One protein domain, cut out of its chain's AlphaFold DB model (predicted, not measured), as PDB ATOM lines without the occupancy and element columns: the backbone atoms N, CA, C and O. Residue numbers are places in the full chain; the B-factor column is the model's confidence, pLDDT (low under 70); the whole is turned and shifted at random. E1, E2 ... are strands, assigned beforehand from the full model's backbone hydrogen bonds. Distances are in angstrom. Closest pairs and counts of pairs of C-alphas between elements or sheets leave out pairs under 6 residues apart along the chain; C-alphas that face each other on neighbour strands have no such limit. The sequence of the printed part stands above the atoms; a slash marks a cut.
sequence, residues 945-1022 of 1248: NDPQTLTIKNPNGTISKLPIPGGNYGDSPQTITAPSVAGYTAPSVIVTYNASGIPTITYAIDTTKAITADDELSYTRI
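What this domain is: This is residues 945 to 1022 of the 1248 residues of an uncharacterized protein of Companilactobacillus heilongjiangensis (UniProt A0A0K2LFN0). With little regular structure, this elongated body is a strongly twisted four-stranded meander, E3 E4 E5 E6, each strand antiparallel to the one before, with the hairpin E1 and E2 over part of it. Residues 1017 to 1018 pair with E1, and residues 1020 to 1021 with residues 984 to 985. The 78 printed residues hold six named strands, E1 to E6, 31 residues: all strand, compact, radius of gyration of the C-alphas 12.6 A, spans 38 by 20 by 17 A.

How they stand to each other: Start at E4, residues 988 to 992, in a hairpin with E3, residues 974 to 977: N 976 and O 989 are 2.8 A apart. In the next hairpin, of E4 with E5, residues 1000 to 1003, N 990 and O 1002 are within hydrogen-bond range at 2.8 A. The hairpin of E5 and E6, residues 1006 to 1011, has N 1011 and O 1001 at 2.8 A. In the hairpin of E1, residues 948 to 953, and E2, residues 959 to 964, N 950 and O 962 are 2.9 A apart. The closest C-alphas of E2 and E3, Ile 964 and Ile 976, are 6.7 A apart.

Where its parts are: Find C-alpha 948 at (218.070, 141.826, 186.473); E1 runs 16.9 A, E2 16.4 A, E4 13.8 A. E6 ends at C-alpha 1011, (225.715, 150.606, 183.224).

The domain as a whole: The farthest C-alphas, Gly 983 and Ala 995, are 39.0 A apart; the printed part has no cut and no long link. Mean pLDDT of the printed part is 70.8; 32 residues are under 70, among them 980 to 985.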
ATOM      1  N   ASN A 945     222.867 133.215 182.830       68.25
ATOM      2  CA  ASN A 945     222.794 134.293 183.818       68.25
ATOM      3  C   ASN A 945     221.328 134.612 184.161       68.25
ATOM      4  O   ASN A 945     220.441 134.413 183.326       68.25
ATOM      5  N   ASP A 946     221.090 135.172 185.347       63.59
ATOM      6  CA  ASP A 946     219.752 135.547 185.819       63.59
ATOM      7  C   ASP A 946     219.261 136.907 185.278       63.59
ATOM      8  O   ASP A 946     220.066 137.803 184.987       63.59
ATOM      9  N   PRO A 947     217.931 137.109 185.178       70.12
ATOM     10  CA  PRO A 947     217.349 138.402 184.845       70.12
ATOM     11  C   PRO A 947     217.569 139.449 185.953       70.12
ATOM     12  O   PRO A 947     217.478 139.158 187.145       70.12
ATOM     13  N   GLN A 948     217.801 140.703 185.561       72.44
ATOM     14  CA  GLN A 948     218.070 141.826 186.473       72.44
ATOM     15  C   GLN A 948     217.033 142.952 186.351       72.44
ATOM     16  O   GLN A 948     216.134 142.895 185.516       72.44
ATOM     17  N   THR A 949     217.148 144.005 187.173       75.38
ATOM     18  CA  THR A 949     216.362 145.239 186.995       75.38
ATOM     19  C   THR A 949     217.209 146.497 187.152       75.38
ATOM     20  O   THR A 949     217.815 146.674 188.209       75.38
ATOM     21  N   LEU A 950     217.164 147.407 186.179       80.19
ATOM     22  CA  LEU A 950     217.756 148.750 186.275       80.19
ATOM     23  C   LEU A 950     216.716 149.782 186.727       80.19
ATOM     24  O   LEU A 950     215.536 149.648 186.406       80.19
ATOM     25  N   THR A 951     217.122 150.831 187.440       78.00
ATOM     26  CA  THR A 951     216.230 151.945 187.814       78.00
ATOM     27  C   THR A 951     216.142 153.012 186.728       78.00
ATOM     28  O   THR A 951     217.165 153.484 186.239       78.00
ATOM     29  N   ILE A 952     214.918 153.442 186.397       81.00
ATOM     30  CA  ILE A 952     214.659 154.549 185.466       81.00
ATOM     31  C   ILE A 952     213.945 155.693 186.184       81.00
ATOM     32  O   ILE A 952     212.926 155.483 186.837       81.00
ATOM     33  N   LYS A 953     214.394 156.928 185.993       77.62
ATOM     34  CA  LYS A 953     213.703 158.137 186.438       77.62
ATOM     35  C   LYS A 953     212.714 158.629 185.399       77.62
ATOM     36  O   LYS A 953     213.099 159.146 184.350       77.62
ATOM     37  N   ASN A 954     211.440 158.460 185.722       77.56
ATOM     38  CA  ASN A 954     210.295 158.829 184.908       77.56
ATOM     39  C   ASN A 954     210.227 160.355 184.680       77.56
ATOM     40  O   ASN A 954     210.704 161.129 185.515       77.56
ATOM     41  N   PRO A 955     209.548 160.815 183.614       70.06
ATOM     42  CA  PRO A 955     209.375 162.239 183.292       70.06
ATOM     43  C   PRO A 955     208.824 163.142 184.404       70.06
ATOM     44  O   PRO A 955     209.092 164.340 184.428       70.06
ATOM     45  N   ASN A 956     208.038 162.577 185.321       68.38
ATOM     46  CA  ASN A 956     207.442 163.268 186.467       68.38
ATOM     47  C   ASN A 956     208.348 163.279 187.718       68.38
ATOM     48  O   ASN A 956     207.911 163.708 188.782       68.38
ATOM     49  N   GLY A 957     209.589 162.792 187.606       68.06
ATOM     50  CA  GLY A 957     210.572 162.741 188.688       68.06
ATOM     51  C   GLY A 957     210.465 161.532 189.621       68.06
ATOM     52  O   GLY A 957     211.311 161.398 190.503       68.06
ATOM     53  N   THR A 958     209.479 160.640 189.450       76.12
ATOM     54  CA  THR A 958     209.439 159.362 190.188       76.12
ATOM     55  C   THR A 958     210.376 158.333 189.554       76.12
ATOM     56  O   THR A 958     210.827 158.513 188.426       76.12
ATOM     57  N   ILE A 959     210.675 157.239 190.258       78.62
ATOM     58  CA  ILE A 959     211.568 156.180 189.764       78.62
ATOM     59  C   ILE A 959     210.765 154.889 189.533       78.62
ATOM     60  O   ILE A 959     209.964 154.488 190.377       78.62
ATOM     61  N   SER A 960     210.965 154.261 188.375       75.94
ATOM     62  CA  SER A 960     210.468 152.939 187.974       75.94
ATOM     63  C   SER A 960     211.636 151.957 187.779       75.94
ATOM     64  O   SER A 960     212.795 152.296 188.034       75.94
ATOM     65  N   LYS A 961     211.344 150.720 187.358       79.56
ATOM     66  CA  LYS A 961     212.345 149.678 187.091       79.56
ATOM     67  C   LYS A 961     212.152 149.046 185.710       79.56
ATOM     68  O   LYS A 961     211.021 148.782 185.315       79.56
ATOM     69  N   LEU A 962     213.261 148.769 185.027       80.88
ATOM     70  CA  LEU A 962     213.353 148.070 183.746       80.88
ATOM     71  C   LEU A 962     213.863 146.640 183.965       80.88
ATOM     72  O   LEU A 962     215.017 146.510 184.376       80.88
ATOM     73  N   PRO A 963     213.070 145.584 183.708       77.62
ATOM     74  CA  PRO A 963     213.581 144.217 183.703       77.62
ATOM     75  C   PRO A 963     214.541 143.971 182.529       77.62
ATOM     76  O   PRO A 963     214.330 144.459 181.424       77.62
ATOM     77  N   ILE A 964     215.572 143.175 182.790       79.75
ATOM     78  CA  ILE A 964     216.607 142.707 181.864       79.75
ATOM     79  C   ILE A 964     216.528 141.172 181.854       79.75
ATOM     80  O   ILE A 964     216.559 140.602 182.943       79.75
ATOM     81  N   PRO A 965     216.410 140.479 180.708       68.31
ATOM     82  CA  PRO A 965     216.297 139.022 180.659       68.31
ATOM     83  C   PRO A 965     217.653 138.321 180.843       68.31
ATOM     84  O   PRO A 965     218.709 138.892 180.558       68.31
ATOM     85  N   GLY A 966     217.603 137.064 181.290       71.62
ATOM     86  CA  GLY A 966     218.762 136.168 181.369       71.62
ATOM     87  C   GLY A 966     219.263 135.680 180.001       71.62
ATOM     88  O   GLY A 966     218.615 135.905 178.979       71.62
ATOM     89  N   GLY A 967     220.420 135.017 179.997       72.19
ATOM     90  CA  GLY A 967     221.118 134.513 178.802       72.19
ATOM     91  C   GLY A 967     222.477 133.893 179.155       72.19
ATOM     92  O   GLY A 967     223.028 134.175 180.224       72.19
ATOM     93  N   ASN A 968     223.012 133.006 178.317       72.38
ATOM     94  CA  ASN A 968     224.117 132.115 178.692       72.38
ATOM     95  C   ASN A 968     225.500 132.748 178.537       72.38
ATOM     96  O   ASN A 968     225.735 133.592 177.680       72.38
ATOM     97  N   TYR A 969     226.445 132.331 179.375       67.69
ATOM     98  CA  TYR A 969     227.834 132.747 179.279       67.69
ATOM     99  C   TYR A 969     228.412 132.362 177.910       67.69
ATOM    100  O   TYR A 969     228.474 131.187 177.564       67.69
ATOM    101  N   GLY A 970     228.834 133.365 177.139       64.62
ATOM    102  CA  GLY A 970     229.302 133.182 175.764       64.62
ATOM    103  C   GLY A 970     228.225 133.396 174.692       64.62
ATOM    104  O   GLY A 970     228.571 133.425 173.511       64.62
ATOM    105  N   ASP A 971     226.961 133.616 175.072       66.19
ATOM    106  CA  ASP A 971     225.917 134.056 174.140       66.19
ATOM    107  C   ASP A 971     226.209 135.459 173.587       66.19
ATOM    108  O   ASP A 971     226.893 136.294 174.190       66.19
ATOM    109  N   SER A 972     225.635 135.740 172.417       62.62
ATOM    110  CA  SER A 972     225.748 137.044 171.763       62.62
ATOM    111  C   SER A 972     224.954 138.151 172.492       62.62
ATOM    112  O   SER A 972     223.947 137.858 173.140       62.62
ATOM    113  N   PRO A 973     225.367 139.432 172.373       76.19
ATOM    114  CA  PRO A 973     224.705 140.561 173.033       76.19
ATOM    115  C   PRO A 973     223.205 140.717 172.713       76.19
ATOM    116  O   PRO A 973     222.786 140.577 171.565       76.19
ATOM    117  N   GLN A 974     222.417 141.102 173.720       70.50
ATOM    118  CA  GLN A 974     220.983 141.433 173.643       70.50
ATOM    119  C   GLN A 974     220.742 142.946 173.809       70.50
ATOM    120  O   GLN A 974     221.618 143.657 174.297       70.50
ATOM    121  N   THR A 975     219.558 143.463 173.443       76.31
ATOM    122  CA  THR A 975     219.188 144.893 173.610       76.31
ATOM    123  C   THR A 975     217.799 145.048 174.230       76.31
ATOM    124  O   THR A 975     216.862 144.400 173.777       76.31
ATOM    125  N   ILE A 976     217.652 145.915 175.240       78.38
ATOM    126  CA  ILE A 976     216.431 146.081 176.052       78.38
ATOM    127  C   ILE A 976     216.053 147.562 176.199       78.38
ATOM    128  O   ILE A 976     216.924 148.409 176.400       78.38
ATOM    129  N   THR A 977     214.754 147.875 176.167       78.25
ATOM    130  CA  THR A 977     214.217 149.249 176.153       78.25
ATOM    131  C   THR A 977     213.147 149.470 177.226       78.25
ATOM    132  O   THR A 977     212.322 148.600 177.493       78.25
ATOM    133  N   ALA A 978     213.153 150.656 177.840       78.69
ATOM    134  CA  ALA A 978     212.188 151.076 178.854       78.69
ATOM    135  C   ALA A 978     210.748 151.282 178.311       78.69
ATOM    136  O   ALA A 978     210.581 151.629 177.141       78.69
ATOM    137  N   PRO A 979     209.696 151.140 179.148       71.88
ATOM    138  CA  PRO A 979     208.307 151.372 178.733       71.88
ATOM    139  C   PRO A 979     208.072 152.804 178.229       71.88
ATOM    140  O   PRO A 979     208.440 153.762 178.896       71.88
ATOM    141  N   SER A 980     207.425 152.993 177.080       60.47
ATOM    142  CA  SER A 980     207.227 154.326 176.490       60.47
ATOM    143  C   SER A 980     206.355 155.253 177.355       60.47
ATOM    144  O   SER A 980     205.201 154.928 177.637       60.47
ATOM    145  N   VAL A 981     206.854 156.450 177.697       61.03
ATOM    146  CA  VAL A 981     206.080 157.501 178.389       61.03
ATOM    147  C   VAL A 981     205.873 158.695 177.454       61.03
ATOM    148  O   VAL A 981     206.828 159.254 176.923       61.03
ATOM    149  N   ALA A 982     204.616 159.098 177.252       53.78
ATOM    150  CA  ALA A 982     204.240 160.094 176.247       53.78
ATOM    151  C   ALA A 982     205.031 161.416 176.361       53.78
ATOM    152  O   ALA A 982     205.110 162.029 177.428       53.78
ATOM    153  N   GLY A 983     205.597 161.864 175.236       56.47
ATOM    154  CA  GLY A 983     206.419 163.078 175.148       56.47
ATOM    155  C   GLY A 983     207.874 162.919 175.606       56.47
ATOM    156  O   GLY A 983     208.583 163.922 175.688       56.47
ATOM    157  N   TYR A 984     208.336 161.705 175.921       66.88
ATOM    158  CA  TYR A 984     209.724 161.435 176.301       66.88
ATOM    159  C   TYR A 984     210.235 160.119 175.685       66.88
ATOM    160  O   TYR A 984     209.571 159.087 175.750       66.88
ATOM    161  N   THR A 985     211.447 160.136 175.133       63.19
ATOM    162  CA  THR A 985     212.140 158.947 174.626       63.19
ATOM    163  C   THR A 985     212.578 158.064 175.792       63.19
ATOM    164  O   THR A 985     213.195 158.539 176.752       63.19
ATOM    165  N   ALA A 986     212.256 156.774 175.706       73.56
ATOM    166  CA  ALA A 986     212.559 155.789 176.733       73.56
ATOM    167  C   ALA A 986     214.011 155.269 176.599       73.56
ATOM    168  O   ALA A 986     214.448 154.970 175.485       73.56
ATOM    169  N   PRO A 987     214.791 155.172 177.694       78.38
ATOM    170  CA  PRO A 987     216.182 154.723 177.629       78.38
ATOM    171  C   PRO A 987     216.313 153.239 177.254       78.38
ATOM    172  O   PRO A 987     215.455 152.422 177.587       78.38
ATOM    173  N   SER A 988     217.419 152.899 176.584       78.94
ATOM    174  CA  SER A 988     217.712 151.549 176.076       78.94
ATOM    175  C   SER A 988     219.152 151.120 176.368       78.94
ATOM    176  O   SER A 988     220.064 151.954 176.386       78.94
ATOM    177  N   VAL A 989     219.361 149.819 176.577       83.25
ATOM    178  CA  VAL A 989     220.616 149.222 177.060       83.25
ATOM    179  C   VAL A 989     220.985 147.948 176.291       83.25
ATOM    180  O   VAL A 989     220.098 147.194 175.899       83.25
ATOM    181  N   ILE A 990     222.280 147.693 176.089       77.69
ATOM    182  CA  ILE A 990     222.820 146.443 175.530       77.69
ATOM    183  C   ILE A 990     223.376 145.573 176.658       77.69
ATOM    184  O   ILE A 990     224.072 146.062 177.544       77.69
ATOM    185  N   VAL A 991     223.059 144.283 176.618       81.19
ATOM    186  CA  VAL A 991     223.228 143.296 177.690       81.19
ATOM    187  C   VAL A 991     224.136 142.180 177.180       81.19
ATOM    188  O   VAL A 991     223.909 141.651 176.096       81.19
ATOM    189  N   THR A 992     225.168 141.819 177.941       74.12
ATOM    190  CA  THR A 992     226.138 140.779 177.559       74.12
ATOM    191  C   THR A 992     226.349 139.784 178.691       74.12
ATOM    192  O   THR A 992     226.420 140.161 179.861       74.12
ATOM    193  N   TYR A 993     226.427 138.503 178.350       73.62
ATOM    194  CA  TYR A 993     226.318 137.411 179.310       73.62
ATOM    195  C   TYR A 993     227.698 136.812 179.605       73.62
ATOM    196  O   TYR A 993     228.340 136.207 178.747       73.62
ATOM    197  N   ASN A 994     228.182 137.041 180.828       63.38
ATOM    198  CA  ASN A 994     229.516 136.643 181.285       63.38
ATOM    199  C   ASN A 994     229.440 135.442 182.257       63.38
ATOM    200  O   ASN A 994     228.359 134.932 182.539       63.38
ATOM    201  N   ALA A 995     230.589 134.982 182.765       61.38
ATOM    202  CA  ALA A 995     230.694 133.806 183.640       61.38
ATOM    203  C   ALA A 995     230.133 133.990 185.067       61.38
ATOM    204  O   ALA A 995     230.097 133.041 185.844       61.38
ATOM    205  N   SER A 996     229.781 135.217 185.457       60.50
ATOM    206  CA  SER A 996     229.633 135.624 186.864       60.50
ATOM    207  C   SER A 996     228.197 135.541 187.392       60.50
ATOM    208  O   SER A 996     227.938 136.011 188.499       60.50
ATOM    209  N   GLY A 997     227.248 135.033 186.596       61.56
ATOM    210  CA  GLY A 997     225.810 135.049 186.909       61.56
ATOM    211  C   GLY A 997     225.156 136.440 186.825       61.56
ATOM    212  O   GLY A 997     223.978 136.590 187.136       61.56
ATOM    213  N   ILE A 998     225.913 137.465 186.420       61.66
ATOM    214  CA  ILE A 998     225.523 138.877 186.395       61.66
ATOM    215  C   ILE A 998     225.836 139.430 185.000       61.66
ATOM    216  O   ILE A 998     227.019 139.565 184.683       61.66
ATOM    217  N   PRO A 999     224.843 139.775 184.158       67.94
ATOM    218  CA  PRO A 999     225.113 140.340 182.840       67.94
ATOM    219  C   PRO A 999     225.843 141.690 182.923       67.94
ATOM    220  O   PRO A 999     225.517 142.545 183.745       67.94
ATOM    221  N   THR A1000     226.799 141.914 182.020       75.06
ATOM    222  CA  THR A1000     227.442 143.220 181.830       75.06
ATOM    223  C   THR A1000     226.577 144.060 180.896       75.06
ATOM    224  O   THR A1000     226.344 143.673 179.749       75.06
ATOM    225  N   ILE A1001     226.104 145.211 181.377       79.88
ATOM    226  CA  ILE A1001     225.152 146.073 180.664       79.88
ATOM    227  C   ILE A1001     225.841 147.379 180.226       79.88
ATOM    228  O   ILE A1001     226.746 147.870 180.897       79.88
ATOM    229  N   THR A1002     225.432 147.940 179.087       77.12
ATOM    230  CA  THR A1002     225.950 149.173 178.458       77.12
ATOM    231  C   THR A1002     224.802 149.999 177.859       77.12
ATOM    232  O   THR A1002     223.696 149.484 177.713       77.12
ATOM    233  N   TYR A1003     225.004 151.271 177.498       68.44
ATOM    234  CA  TYR A1003     223.965 152.041 176.789       68.44
ATOM    235  C   TYR A1003     223.801 151.535 175.347       68.44
ATOM    236  O   TYR A1003     224.781 151.394 174.625       68.44
ATOM    237  N   ALA A1004     222.566 151.328 174.876       71.69
ATOM    238  CA  ALA A1004     222.338 150.833 173.508       71.69
ATOM    239  C   ALA A1004     222.802 151.819 172.418       71.69
ATOM    240  O   ALA A1004     223.119 151.417 171.304       71.69
ATOM    241  N   ILE A1005     222.863 153.111 172.757       60.31
ATOM    242  CA  ILE A1005     223.365 154.195 171.896       60.31
ATOM    243  C   ILE A1005     224.859 154.511 172.107       60.31
ATOM    244  O   ILE A1005     225.411 155.335 171.385       60.31
ATOM    245  N   ASP A1006     225.505 153.890 173.100       69.69
ATOM    246  CA  ASP A1006     226.940 154.004 173.386       69.69
ATOM    247  C   ASP A1006     227.410 152.763 174.163       69.69
ATOM    248  O   ASP A1006     227.414 152.724 175.399       69.69
ATOM    249  N   THR A1007     227.839 151.742 173.420       63.94
ATOM    250  CA  THR A1007     228.316 150.469 173.976       63.94
ATOM    251  C   THR A1007     229.648 150.584 174.721       63.94
ATOM    252  O   THR A1007     230.094 149.605 175.312       63.94
ATOM    253  N   THR A1008     230.315 151.747 174.711       66.75
ATOM    254  CA  THR A1008     231.528 151.970 175.517       66.75
ATOM    255  C   THR A1008     231.189 152.335 176.960       66.75
ATOM    256  O   THR A1008     231.992 152.104 177.868       66.75
ATOM    257  N   LYS A1009     229.980 152.859 177.198       72.81
ATOM    258  CA  LYS A1009     229.508 153.260 178.518       72.81
ATOM    259  C   LYS A1009     228.767 152.113 179.202       72.81
ATOM    260  O   LYS A1009     227.582 151.884 178.951       72.81
ATOM    261  N   ALA A1010     229.467 151.429 180.105       75.12
ATOM    262  CA  ALA A1010     228.873 150.463 181.028       75.12
ATOM    263  C   ALA A1010     227.783 151.099 181.914       75.12
ATOM    264  O   ALA A1010     227.806 152.299 182.191       75.12
ATOM    265  N   ILE A1011     226.836 150.268 182.347       71.88
ATOM    266  CA  ILE A1011     225.715 150.606 183.224       71.88
ATOM    267  C   ILE A1011     225.714 149.632 184.395       71.88
ATOM    268  O   ILE A1011     225.735 148.415 184.203       71.88
ATOM    269  N   THR A1012     225.651 150.175 185.602       72.12
ATOM    270  CA  THR A1012     225.493 149.433 186.852       72.12
ATOM    271  C   THR A1012     224.076 149.598 187.407       72.12
ATOM    272  O   THR A1012     223.298 150.423 186.930       72.12
ATOM    273  N   ALA A1013     223.719 148.826 188.436       65.62
ATOM    274  CA  ALA A1013     222.410 148.946 189.086       65.62
ATOM    275  C   ALA A1013     222.180 150.314 189.771       65.62
ATOM    276  O   ALA A1013     221.030 150.678 190.007       65.62
ATOM    277  N   ASP A1014     223.253 151.063 190.053       65.25
ATOM    278  CA  ASP A1014     223.220 152.385 190.690       65.25
ATOM    279  C   ASP A1014     223.154 153.553 189.675       65.25
ATOM    280  O   ASP A1014     222.989 154.710 190.068       65.25
ATOM    281  N   ASP A1015     223.264 153.279 188.368       69.50
ATOM    282  CA  ASP A1015     223.176 154.296 187.314       69.50
ATOM    283  C   ASP A1015     221.715 154.699 187.031       69.50
ATOM    284  O   ASP A1015     220.874 153.893 186.628       69.50
ATOM    285  N   GLU A1016     221.410 155.990 187.186       71.06
ATOM    286  CA  GLU A1016     220.075 156.546 186.938       71.06
ATOM    287  C   GLU A1016     219.801 156.683 185.426       71.06
ATOM    288  O   GLU A1016     220.085 157.716 184.810       71.06
ATOM    289  N   LEU A1017     219.207 155.651 184.810       75.00
ATOM    290  CA  LEU A1017     218.580 155.794 183.492       75.00
ATOM    291  C   LEU A1017     217.502 156.883 183.575       75.00
ATOM    292  O   LEU A1017     216.762 156.958 184.553       75.00
ATOM    293  N   SER A1018     217.351 157.714 182.546       71.31
ATOM    294  CA  SER A1018     216.319 158.757 182.534       71.31
ATOM    295  C   SER A1018     215.660 158.905 181.169       71.31
ATOM    296  O   SER A1018     216.274 158.703 180.121       71.31
ATOM    297  N   TYR A1019     214.372 159.239 181.196       71.69
ATOM    298  CA  TYR A1019     213.599 159.523 179.995       71.69
ATOM    299  C   TYR A1019     214.013 160.877 179.418       71.69
ATOM    300  O   TYR A1019     213.925 161.904 180.094       71.69
ATOM    301  N   THR A1020     214.438 160.897 178.157       65.38
ATOM    302  CA  THR A1020     214.862 162.138 177.492       65.38
ATOM    303  C   THR A1020     213.642 162.841 176.913       65.38
ATOM    304  O   THR A1020     212.923 162.270 176.100       65.38
ATOM    305  N   ARG A1021     213.370 164.080 177.336       57.22
ATOM    306  CA  ARG A1021     212.186 164.828 176.888       57.22
ATOM    307  C   ARG A1021     212.219 165.071 175.381       57.22
ATOM    308  O   ARG A1021     213.131 165.739 174.897       57.22
ATOM    309  N   ILE A1022     211.181 164.626 174.672       50.78
ATOM    310  CA  ILE A1022     210.967 164.979 173.265       50.78
ATOM    311  C   ILE A1022     210.659 166.492 173.228       50.78
ATOM    312  O   ILE A1022     209.753 166.942 173.942       50.78
TER     313      ILE A1022